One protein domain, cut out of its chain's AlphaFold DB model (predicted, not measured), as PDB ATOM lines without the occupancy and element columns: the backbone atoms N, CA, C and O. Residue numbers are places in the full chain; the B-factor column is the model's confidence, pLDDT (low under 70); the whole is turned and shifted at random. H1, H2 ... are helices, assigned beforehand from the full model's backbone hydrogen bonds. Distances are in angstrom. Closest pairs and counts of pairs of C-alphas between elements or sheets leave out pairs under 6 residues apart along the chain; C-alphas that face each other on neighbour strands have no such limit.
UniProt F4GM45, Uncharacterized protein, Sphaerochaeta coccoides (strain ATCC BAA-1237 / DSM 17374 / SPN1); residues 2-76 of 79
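Overview. This is residues 2 to 76 of the 79 residues of an uncharacterized protein of Sphaerochaeta coccoides (strain ATCC BAA-1237 / DSM 17374 / SPN1) (UniProt F4GM45). One long helix, H1, sticks out at its first residues, 2 to 13, as a free arm, while the rest of it joins three shorter helices in a compact head. In the head, H3 packs on H1 at a steep tilt, and H2 and H4 run side by side the same way and opposite to H3, H2 near both H1 and H3, and H4 close to H3 but apart from H1. The printed part has 75 residues with four named helices, H1, H2, H3 and H4 in that order along the chain, and no named strand; the class is all helix. The whole is loose, with a radius of gyration of the C-alphas of 14.4 A, and spans 50 by 24 by 20 A, the arm making much of the length.

Along the chain. H1 takes residues 2 to 31 and measures 43.2 A from first to last C-alpha, from C-alpha 2 at (49.057, -36.765, -15.684) to C-alpha 31 at (39.062, -33.044, -57.559). H2 is residues 37 to 45. H3 is residues 49 to 62 and is 20.2 A long from first to last C-alpha. H4 is residues 67 to 74, ending with C-alpha 74 at (23.205, -22.510, -45.595).

Arrangement. H1 and H3 touch, their closest C-alphas being those of Gly 22 and Ser 51, 4.1 A apart. They run the same way at a steep tilt of 45 degrees. H3 and H2 are close but not clearly touching, with the closest C-alphas, of Gln 52 and Tyr 44, 6.0 A apart. They run opposite ways at a shallow tilt of 34 degrees, only just short of steep. H3 and H4 are also close but not clearly touching, the closest C-alphas being those of Ile 56 and Phe 73, 7.0 A apart. These two run opposite ways at a shallow tilt of 33 degrees, only just short of steep. H2 and H4 only just touch, with 3 pairs of C-alphas within 8 A, the closest those of Leu 37 and Ile 69 at 6.3 A. They run the same way at a shallow tilt of 15 degrees. H1 and H2 are near each other, with 10 pairs of C-alphas within 10 A, whereas H1 and H4 are apart. In H1, H2, H3 and H4 every O i to N i+4 pair is within hydrogen-bond range.

Size, cuts and confidence. The two C-alphas farthest apart are those of Lys 2 and Ala 67, at 49.7 A. Without residues 2 to 13, which stand free, the body of 63 residues spans 33 by 24 by 19 A with a radius of gyration of 10.6 A. The printed part has no cut, and the links H1 to H2, H2 to H3 and H3 to H4 are tight. The mean pLDDT of the printed part is 88.8, and one printed residue, Lys 2, is under 70.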
ATOM      1  N   LYS A   2      48.502 -36.262 -14.396       68.44
ATOM      2  CA  LYS A   2      49.057 -36.765 -15.684       68.44
ATOM      3  C   LYS A   2      48.082 -37.599 -16.546       68.44
ATOM      4  O   LYS A   2      48.045 -37.426 -17.754       68.44
ATOM      5  N   LYS A   3      47.255 -38.456 -15.930       70.44
ATOM      6  CA  LYS A   3      46.274 -39.301 -16.647       70.44
ATOM      7  C   LYS A   3      45.156 -38.501 -17.336       70.44
ATOM      8  O   LYS A   3      44.746 -38.867 -18.427       70.44
ATOM      9  N   VAL A   4      44.698 -37.402 -16.731       80.25
ATOM     10  CA  VAL A   4      43.617 -36.561 -17.284       80.25
ATOM     11  C   VAL A   4      44.095 -35.817 -18.532       80.25
ATOM     12  O   VAL A   4      43.384 -35.759 -19.527       80.25
ATOM     13  N   PHE A   5      45.334 -35.323 -18.510       84.81
ATOM     14  CA  PHE A   5      45.942 -34.643 -19.653       84.81
ATOM     15  C   PHE A   5      46.057 -35.553 -20.888       84.81
ATOM     16  O   PHE A   5      45.718 -35.141 -21.994       84.81
ATOM     17  N   ILE A   6      46.459 -36.814 -20.693       88.19
ATOM     18  CA  ILE A   6      46.561 -37.800 -21.780       88.19
ATOM     19  C   ILE A   6      45.191 -38.060 -22.421       88.19
ATOM     20  O   ILE A   6      45.088 -38.110 -23.642       88.19
ATOM     21  N   VAL A   7      44.129 -38.173 -21.618       88.38
ATOM     22  CA  VAL A   7      42.765 -38.392 -22.131       88.38
ATOM     23  C   VAL A   7      42.302 -37.219 -22.999       88.38
ATOM     24  O   VAL A   7      41.779 -37.440 -24.089       88.38
ATOM     25  N   VAL A   8      42.543 -35.978 -22.566       90.56
ATOM     26  CA  VAL A   8      42.181 -34.782 -23.345       90.56
ATOM     27  C   VAL A   8      42.934 -34.735 -24.678       90.56
ATOM     28  O   VAL A   8      42.324 -34.449 -25.706       90.56
ATOM     29  N   LEU A   9      44.229 -35.072 -24.686       92.62
ATOM     30  CA  LEU A   9      45.015 -35.133 -25.922       92.62
ATOM     31  C   LEU A   9      44.484 -36.183 -26.901       92.62
ATOM     32  O   LEU A   9      44.374 -35.899 -28.093       92.62
ATOM     33  N   ILE A  10      44.124 -37.372 -26.411       93.69
ATOM     34  CA  ILE A  10      43.573 -38.442 -27.250       93.69
ATOM     35  C   ILE A  10      42.239 -38.006 -27.862       93.69
ATOM     36  O   ILE A  10      42.048 -38.144 -29.069       93.69
ATOM     37  N   ILE A  11      41.338 -37.427 -27.064       93.62
ATOM     38  CA  ILE A  11      40.052 -36.923 -27.562       93.62
ATOM     39  C   ILE A  11      40.280 -35.829 -28.609       93.62
ATOM     40  O   ILE A  11      39.681 -35.878 -29.680       93.62
ATOM     41  N   GLY A  12      41.186 -34.883 -28.345       92.88
ATOM     42  CA  GLY A  12      41.544 -33.836 -29.301       92.88
ATOM     43  C   GLY A  12      42.060 -34.402 -30.626       92.88
ATOM     44  O   GLY A  12      41.598 -33.994 -31.690       92.88
ATOM     45  N   ALA A  13      42.952 -35.394 -30.576       94.38
ATOM     46  CA  ALA A  13      43.479 -36.055 -31.767       94.38
ATOM     47  C   ALA A  13      42.385 -36.790 -32.561       94.38
ATOM     48  O   ALA A  13      42.365 -36.718 -33.792       94.38
ATOM     49  N   ILE A  14      41.445 -37.451 -31.877       96.00
ATOM     50  CA  ILE A  14      40.301 -38.114 -32.515       96.00
ATOM     51  C   ILE A  14      39.413 -37.079 -33.211       96.00
ATOM     52  O   ILE A  14      39.100 -37.244 -34.388       96.00
ATOM     53  N   LEU A  15      39.049 -35.992 -32.526       95.12
ATOM     54  CA  LEU A  15      38.209 -34.937 -33.100       95.12
ATOM     55  C   LEU A  15      38.864 -34.298 -34.332       95.12
ATOM     56  O   LEU A  15      38.207 -34.130 -35.358       95.12
ATOM     57  N   LEU A  16      40.167 -34.012 -34.267       95.62
ATOM     58  CA  LEU A  16      40.929 -33.500 -35.410       95.62
ATOM     59  C   LEU A  16      40.965 -34.499 -36.570       95.62
ATOM     60  O   LEU A  16      40.810 -34.100 -37.724       95.62
ATOM     61  N   SER A  17      41.109 -35.792 -36.278       96.56
ATOM     62  CA  SER A  17      41.104 -36.847 -37.296       96.56
ATOM     63  C   SER A  17      39.744 -36.958 -37.990       96.56
ATOM     64  O   SER A  17      39.684 -37.046 -39.216       96.56
ATOM     65  N   LEU A  18      38.643 -36.886 -37.234       96.88
ATOM     66  CA  LEU A  18      37.286 -36.879 -37.790       96.88
ATOM     67  C   LEU A  18      37.055 -35.644 -38.664       96.88
ATOM     68  O   LEU A  18      36.547 -35.765 -39.781       96.88
ATOM     69  N   TYR A  19      37.462 -34.467 -38.192       96.50
ATOM     70  CA  TYR A  19      37.351 -33.234 -38.964       96.50
ATOM     71  C   TYR A  19      38.142 -33.332 -40.278       96.50
ATOM     72  O   TYR A  19      37.603 -33.084 -41.359       96.50
ATOM     73  N   GLY A  20      39.398 -33.779 -40.193       96.75
ATOM     74  CA  GLY A  20      40.274 -33.981 -41.346       96.75
ATOM     75  C   GLY A  20      39.728 -35.002 -42.345       96.75
ATOM     76  O   GLY A  20      39.814 -34.774 -43.549       96.75
ATOM     77  N   TYR A  21      39.095 -36.081 -41.875       96.44
ATOM     78  CA  TYR A  21      38.450 -37.070 -42.744       96.44
ATOM     79  C   TYR A  21      37.347 -36.447 -43.610       96.44
ATOM     80  O   TYR A  21      37.306 -36.670 -44.821       96.44
ATOM     81  N   GLY A  22      36.487 -35.619 -43.011       96.06
ATOM     82  CA  GLY A  22      35.458 -34.890 -43.750       96.06
ATOM     83  C   GLY A  22      36.045 -33.938 -44.790       96.06
ATOM     84  O   GLY A  22      35.637 -33.960 -45.952       96.06
ATOM     85  N   TYR A  23      37.063 -33.171 -44.394       95.75
ATOM     86  CA  TYR A  23      37.786 -32.251 -45.276       95.75
ATOM     87  C   TYR A  23      38.419 -32.983 -46.475       95.75
ATOM     88  O   TYR A  23      38.293 -32.555 -47.623       95.75
ATOM     89  N   TYR A  24      39.042 -34.139 -46.231       95.62
ATOM     90  CA  TYR A  24      39.623 -34.985 -47.272       95.62
ATOM     91  C   TYR A  24      38.565 -35.552 -48.229       95.62
ATOM     92  O   TYR A  24      38.761 -35.535 -49.445       95.62
ATOM     93  N   LYS A  25      37.424 -36.021 -47.707       94.25
ATOM     94  CA  LYS A  25      36.343 -36.585 -48.530       94.25
ATOM     95  C   LYS A  25      35.759 -35.535 -49.484       94.25
ATOM     96  O   LYS A  25      35.572 -35.835 -50.662       94.25
ATOM     97  N   ALA A  26      35.553 -34.307 -49.001       93.06
ATOM     98  CA  ALA A  26      35.142 -33.172 -49.829       93.06
ATOM     99  C   ALA A  26      36.181 -32.853 -50.915       93.06
ATOM    100  O   ALA A  26      35.833 -32.749 -52.090       93.06
ATOM    101  N   SER A  27      37.462 -32.787 -50.541       93.25
ATOM    102  CA  SER A  27      38.580 -32.580 -51.473       93.25
ATOM    103  C   SER A  27      38.602 -33.590 -52.609       93.25
ATOM    104  O   SER A  27      38.712 -33.214 -53.775       93.25
ATOM    105  N   ASN A  28      38.424 -34.873 -52.295       93.25
ATOM    106  CA  ASN A  28      38.411 -35.913 -53.314       93.25
ATOM    107  C   ASN A  28      37.232 -35.749 -54.291       93.25
ATOM    108  O   ASN A  28      37.400 -35.915 -55.494       93.25
ATOM    109  N   GLN A  29      36.048 -35.372 -53.805       90.50
ATOM    110  CA  GLN A  29      34.879 -35.161 -54.670       90.50
ATOM    111  C   GLN A  29      35.006 -33.934 -55.568       90.50
ATOM    112  O   GLN A  29      34.610 -33.997 -56.732       90.50
ATOM    113  N   VAL A  30      35.594 -32.850 -55.060       88.56
ATOM    114  CA  VAL A  30      35.897 -31.659 -55.864       88.56
ATOM    115  C   VAL A  30      36.905 -32.000 -56.956       88.56
ATOM    116  O   VAL A  30      36.652 -31.728 -58.127       88.56
ATOM    117  N   LYS A  31      38.010 -32.667 -56.603       87.88
ATOM    118  CA  LYS A  31      39.062 -33.044 -57.559       87.88
ATOM    119  C   LYS A  31      38.585 -34.028 -58.623       87.88
ATOM    120  O   LYS A  31      39.005 -33.926 -59.769       87.88
ATOM    121  N   ASN A  32      37.683 -34.939 -58.264       88.81
ATOM    122  CA  ASN A  32      37.115 -35.922 -59.189       88.81
ATOM    123  C   ASN A  32      35.879 -35.394 -59.946       88.81
ATOM    124  O   ASN A  32      35.201 -36.168 -60.620       88.81
ATOM    125  N   GLY A  33      35.540 -34.104 -59.816       80.69
ATOM    126  CA  GLY A  33      34.436 -33.470 -60.545       80.69
ATOM    127  C   GLY A  33      33.036 -33.951 -60.149       80.69
ATOM    128  O   GLY A  33      32.075 -33.733 -60.882       80.69
ATOM    129  N   THR A  34      32.876 -34.601 -58.993       80.31
ATOM    130  CA  THR A  34      31.618 -35.245 -58.566       80.31
ATOM    131  C   THR A  34      30.700 -34.296 -57.777       80.31
ATOM    132  O   THR A  34      29.967 -34.711 -56.878       80.31
ATOM    133  N   LEU A  35      30.742 -32.999 -58.094       78.88
ATOM    134  CA  LEU A  35      30.095 -31.937 -57.322       78.88
ATOM    135  C   LEU A  35      28.638 -31.694 -57.755       78.88
ATOM    136  O   LEU A  35      28.305 -30.691 -58.387       78.88
ATOM    137  N   ASN A  36      27.743 -32.618 -57.412       86.25
ATOM    138  CA  ASN A  36      26.298 -32.415 -57.552       86.25
ATOM    139  C   ASN A  36      25.589 -32.506 -56.190       86.25
ATOM    140  O   ASN A  36      26.095 -33.120 -55.253       86.25
ATOM    141  N   LEU A  37      24.404 -31.899 -56.088       84.06
ATOM    142  CA  LEU A  37      23.644 -31.797 -54.835       84.06
ATOM    143  C   LEU A  37      23.307 -33.152 -54.208       84.06
ATOM    144  O   LEU A  37      23.364 -33.285 -52.992       84.06
ATOM    145  N   ILE A  38      22.976 -34.153 -55.025       86.62
ATOM    146  CA  ILE A  38      22.581 -35.481 -54.545       86.62
ATOM    147  C   ILE A  38      23.786 -36.176 -53.905       86.62
ATOM    148  O   ILE A  38      23.702 -36.669 -52.782       86.62
ATOM    149  N   THR A  39      24.931 -36.167 -54.589       89.06
ATOM    150  CA  THR A  39      26.177 -36.745 -54.080       89.06
ATOM    151  C   THR A  39      26.659 -36.016 -52.828       89.06
ATOM    152  O   THR A  39      27.079 -36.679 -51.878       89.06
ATOM    153  N   LEU A  40      26.559 -34.682 -52.790       88.25
ATOM    154  CA  LEU A  40      26.879 -33.891 -51.599       88.25
ATOM    155  C   LEU A  40      25.972 -34.271 -50.422       88.25
ATOM    156  O   LEU A  40      26.492 -34.555 -49.349       88.25
ATOM    157  N   ALA A  41      24.652 -34.348 -50.626       88.75
ATOM    158  CA  ALA A  41      23.690 -34.684 -49.577       88.75
ATOM    159  C   ALA A  41      23.904 -36.096 -49.016       88.75
ATOM    160  O   ALA A  41      24.068 -36.255 -47.811       88.75
ATOM    161  N   MET A  42      24.014 -37.110 -49.882       90.94
ATOM    162  CA  MET A  42      24.297 -38.488 -49.452       90.94
ATOM    163  C   MET A  42      25.620 -38.584 -48.689       90.94
ATOM    164  O   MET A  42      25.736 -39.298 -47.693       90.94
ATOM    165  N   THR A  43      26.641 -37.868 -49.164       92.75
ATOM    166  CA  THR A  43      27.951 -37.880 -48.516       92.75
ATOM    167  C   THR A  43      27.883 -37.197 -47.163       92.75
ATOM    168  O   THR A  43      28.384 -37.761 -46.197       92.75
ATOM    169  N   TYR A  44      27.253 -36.030 -47.090       90.75
ATOM    170  CA  TYR A  44      27.075 -35.261 -45.868       90.75
ATOM    171  C   TYR A  44      26.320 -36.055 -44.792       90.75
ATOM    172  O   TYR A  44      26.829 -36.184 -43.678       90.75
ATOM    173  N   ASP A  45      25.191 -36.682 -45.136       91.44
ATOM    174  CA  ASP A  45      24.403 -37.504 -44.203       91.44
ATOM    175  C   ASP A  45      25.156 -38.751 -43.722       91.44
ATOM    176  O   ASP A  45      24.956 -39.212 -42.602       91.44
ATOM    177  N   SER A  46      26.073 -39.291 -44.533       92.94
ATOM    178  CA  SER A  46      26.898 -40.444 -44.138       92.94
ATOM    179  C   SER A  46      28.015 -40.117 -43.136       92.94
ATOM    180  O   SER A  46      28.707 -41.022 -42.668       92.94
ATOM    181  N   LEU A  47      28.269 -38.834 -42.857       94.06
ATOM    182  CA  LEU A  47      29.370 -38.386 -42.005       94.06
ATOM    183  C   LEU A  47      28.897 -38.126 -40.572       94.06
ATOM    184  O   LEU A  47      27.798 -37.641 -40.338       94.06
ATOM    185  N   ASN A  48      29.776 -38.372 -39.596       94.19
ATOM    186  CA  ASN A  48      29.545 -37.896 -38.230       94.19
ATOM    187  C   ASN A  48      29.609 -36.350 -38.183       94.19
ATOM    188  O   ASN A  48      30.282 -35.750 -39.029       94.19
ATOM    189  N   PRO A  49      29.018 -35.702 -37.162       92.56
ATOM    190  CA  PRO A  49      28.925 -34.239 -37.097       92.56
ATOM    191  C   PRO A  49      30.269 -33.499 -37.186       92.56
ATOM    192  O   PRO A  49      30.370 -32.428 -37.781       92.56
ATOM    193  N   ILE A  50      31.348 -34.069 -36.641       94.88
ATOM    194  CA  ILE A  50      32.675 -33.439 -36.695       94.88
ATOM    195  C   ILE A  50      33.256 -33.512 -38.111       94.88
ATOM    196  O   ILE A  50      33.804 -32.530 -38.614       94.88
ATOM    197  N   SER A  51      33.092 -34.647 -38.792       96.44
ATOM    198  CA  SER A  51      33.458 -34.778 -40.202       96.44
ATOM    199  C   SER A  51      32.593 -33.903 -41.112       96.44
ATOM    200  O   SER A  51      33.114 -33.320 -42.057       96.44
ATOM    201  N   GLN A  52      31.301 -33.743 -40.823       94.50
ATOM    202  CA  GLN A  52      30.424 -32.829 -41.561       94.50
ATOM    203  C   GLN A  52      30.968 -31.393 -41.562       94.50
ATOM    204  O   GLN A  52      31.026 -30.766 -42.621       94.50
ATOM    205  N   LYS A  53      31.463 -30.896 -40.419       92.81
ATOM    206  CA  LYS A  53      32.098 -29.568 -40.323       92.81
ATOM    207  C   LYS A  53      33.285 -29.420 -41.270       92.81
ATOM    208  O   LYS A  53      33.350 -28.452 -42.025       92.81
ATOM    209  N   GLY A  54      34.202 -30.389 -41.256       94.50
ATOM    210  CA  GLY A  54      35.369 -30.376 -42.142       94.50
ATOM    211  C   GLY A  54      34.981 -30.458 -43.616       94.50
ATOM    212  O   GLY A  54      35.548 -29.755 -44.450       94.50
ATOM    213  N   TYR A  55      33.965 -31.262 -43.925       94.06
ATOM    214  CA  TYR A  55      33.435 -31.423 -45.273       94.06
ATOM    215  C   TYR A  55      32.835 -30.116 -45.818       94.06
ATOM    216  O   TYR A  55      33.249 -29.658 -46.882       94.06
ATOM    217  N   ILE A  56      31.937 -29.463 -45.064       91.31
ATOM    218  CA  ILE A  56      31.358 -28.159 -45.440       91.31
ATOM    219  C   ILE A  56      32.460 -27.116 -45.629       91.31
ATOM    220  O   ILE A  56      32.444 -26.372 -46.610       91.31
ATOM    221  N   LYS A  57      33.415 -27.052 -44.689       92.12
ATOM    222  CA  LYS A  57      34.487 -26.054 -44.712       92.12
ATOM    223  C   LYS A  57      35.313 -26.146 -45.992       92.12
ATOM    224  O   LYS A  57      35.541 -25.120 -46.620       92.12
ATOM    225  N   TYR A  58      35.698 -27.357 -46.408       93.00
ATOM    226  CA  TYR A  58      36.436 -27.539 -47.656       93.00
ATOM    227  C   TYR A  58      35.669 -26.979 -48.854       93.00
ATOM    228  O   TYR A  58      36.231 -26.206 -49.625       93.00
ATOM    229  N   ILE A  59      34.395 -27.358 -49.001       90.62
ATOM    230  CA  ILE A  59      33.572 -26.953 -50.146       90.62
ATOM    231  C   ILE A  59      33.446 -25.426 -50.195       90.62
ATOM    232  O   ILE A  59      33.713 -24.833 -51.236       90.62
ATOM    233  N   LYS A  60      33.120 -24.787 -49.065       87.06
ATOM    234  CA  LYS A  60      32.968 -23.324 -48.992       87.06
ATOM    235  C   LYS A  60      34.264 -22.566 -49.289       87.06
ATOM    236  O   LYS A  60      34.208 -21.515 -49.909       87.06
ATOM    237  N   ASP A  61      35.410 -23.089 -48.856       89.19
ATOM    238  CA  ASP A  61      36.697 -22.397 -49.006       89.19
ATOM    239  C   ASP A  61      37.373 -22.639 -50.366       89.19
ATOM    240  O   ASP A  61      38.198 -21.832 -50.785       89.19
ATOM    241  N   ASN A  62      37.091 -23.765 -51.031       86.44
ATOM    242  CA  ASN A  62      37.871 -24.231 -52.188       86.44
ATOM    243  C   ASN A  62      37.050 -24.364 -53.476       86.44
ATOM    244  O   ASN A  62      37.582 -24.843 -54.478       86.44
ATOM    245  N   THR A  63      35.766 -24.003 -53.470       80.31
ATOM    246  CA  THR A  63      34.941 -24.065 -54.679       80.31
ATOM    247  C   THR A  63      34.080 -22.826 -54.847       80.31
ATOM    248  O   THR A  63      33.405 -22.405 -53.911       80.31
ATOM    249  N   ASP A  64      34.008 -22.329 -56.081       80.12
ATOM    250  CA  ASP A  64      32.962 -21.404 -56.524       80.12
ATOM    251  C   ASP A  64      31.673 -22.194 -56.777       80.12
ATOM    252  O   ASP A  64      31.173 -22.310 -57.901       80.12
ATOM    253  N   ALA A  65      31.181 -22.862 -55.732       75.81
ATOM    254  CA  ALA A  65      30.046 -23.748 -55.865       75.81
ATOM    255  C   ALA A  65      28.817 -22.947 -56.340       75.81
ATOM    256  O   ALA A  65      28.553 -21.855 -55.829       75.81
ATOM    257  N   PRO A  66      28.034 -23.465 -57.307       80.19
ATOM    258  CA  PRO A  66      26.824 -22.793 -57.761       80.19
ATOM    259  C   PRO A  66      25.871 -22.495 -56.599       80.19
ATOM    260  O   PRO A  66      25.801 -23.263 -55.641       80.19
ATOM    261  N   ALA A  67      25.073 -21.427 -56.727       82.50
ATOM    262  CA  ALA A  67      24.210 -20.900 -55.660       82.50
ATOM    263  C   ALA A  67      23.392 -21.985 -54.935       82.50
ATOM    264  O   ALA A  67      23.322 -21.996 -53.716       82.50
ATOM    265  N   ARG A  68      22.869 -22.970 -55.676       82.06
ATOM    266  CA  ARG A  68      22.128 -24.117 -55.122       82.06
ATOM    267  C   ARG A  68      22.917 -24.942 -54.092       82.06
ATOM    268  O   ARG A  68      22.333 -25.429 -53.135       82.06
ATOM    269  N   ILE A  69      24.224 -25.121 -54.294       85.12
ATOM    270  CA  ILE A  69      25.112 -25.844 -53.373       85.12
ATOM    271  C   ILE A  69      25.400 -24.979 -52.144       85.12
ATOM    272  O   ILE A  69      25.388 -25.489 -51.027       85.12
ATOM    273  N   ASN A  70      25.595 -23.674 -52.329       82.88
ATOM    274  CA  ASN A  70      25.756 -22.755 -51.202       82.88
ATOM    275  C   ASN A  70      24.491 -22.736 -50.337       82.88
ATOM    276  O   ASN A  70      24.583 -22.988 -49.138       82.88
ATOM    277  N   SER A  71      23.314 -22.591 -50.950       85.25
ATOM    278  CA  SER A  71      22.024 -22.640 -50.254       85.25
ATOM    279  C   SER A  71      21.767 -23.983 -49.567       85.25
ATOM    280  O   SER A  71      21.197 -24.003 -48.480       85.25
ATOM    281  N   PHE A  72      22.227 -25.102 -50.144       86.69
ATOM    282  CA  PHE A  72      22.182 -26.403 -49.470       86.69
ATOM    283  C   PHE A  72      22.900 -26.339 -48.117       86.69
ATOM    284  O   PHE A  72      22.302 -26.679 -47.104       86.69
ATOM    285  N   PHE A  73      24.138 -25.835 -48.068       84.50
ATOM    286  CA  PHE A  73      24.908 -25.744 -46.822       84.50
ATOM    287  C   PHE A  73      24.514 -24.580 -45.904       84.50
ATOM    288  O   PHE A  73      24.850 -24.602 -44.721       84.50
ATOM    289  N   GLU A  74      23.837 -23.555 -46.412       82.44
ATOM    290  CA  GLU A  74      23.205 -22.510 -45.595       82.44
ATOM    291  C   GLU A  74      21.980 -23.037 -44.845       82.44
ATOM    292  O   GLU A  74      21.713 -22.580 -43.738       82.44
ATOM    293  N   GLY A  75      21.291 -24.042 -45.402       78.75
ATOM    294  CA  GLY A  75      20.219 -24.784 -44.733       78.75
ATOM    295  C   GLY A  75      20.685 -25.637 -43.546       78.75
ATOM    296  O   GLY A  75      19.855 -26.087 -42.760       78.75
ATOM    297  N   PHE A  76      22.000 -25.795 -43.362       71.44
ATOM    298  CA  PHE A  76      22.617 -26.436 -42.197       71.44
ATOM    299  C   PHE A  76      23.473 -25.430 -41.410       71.44
ATOM    300  O   PHE A  76      24.697 -25.595 -41.318       71.44
TER     301      PHE A  76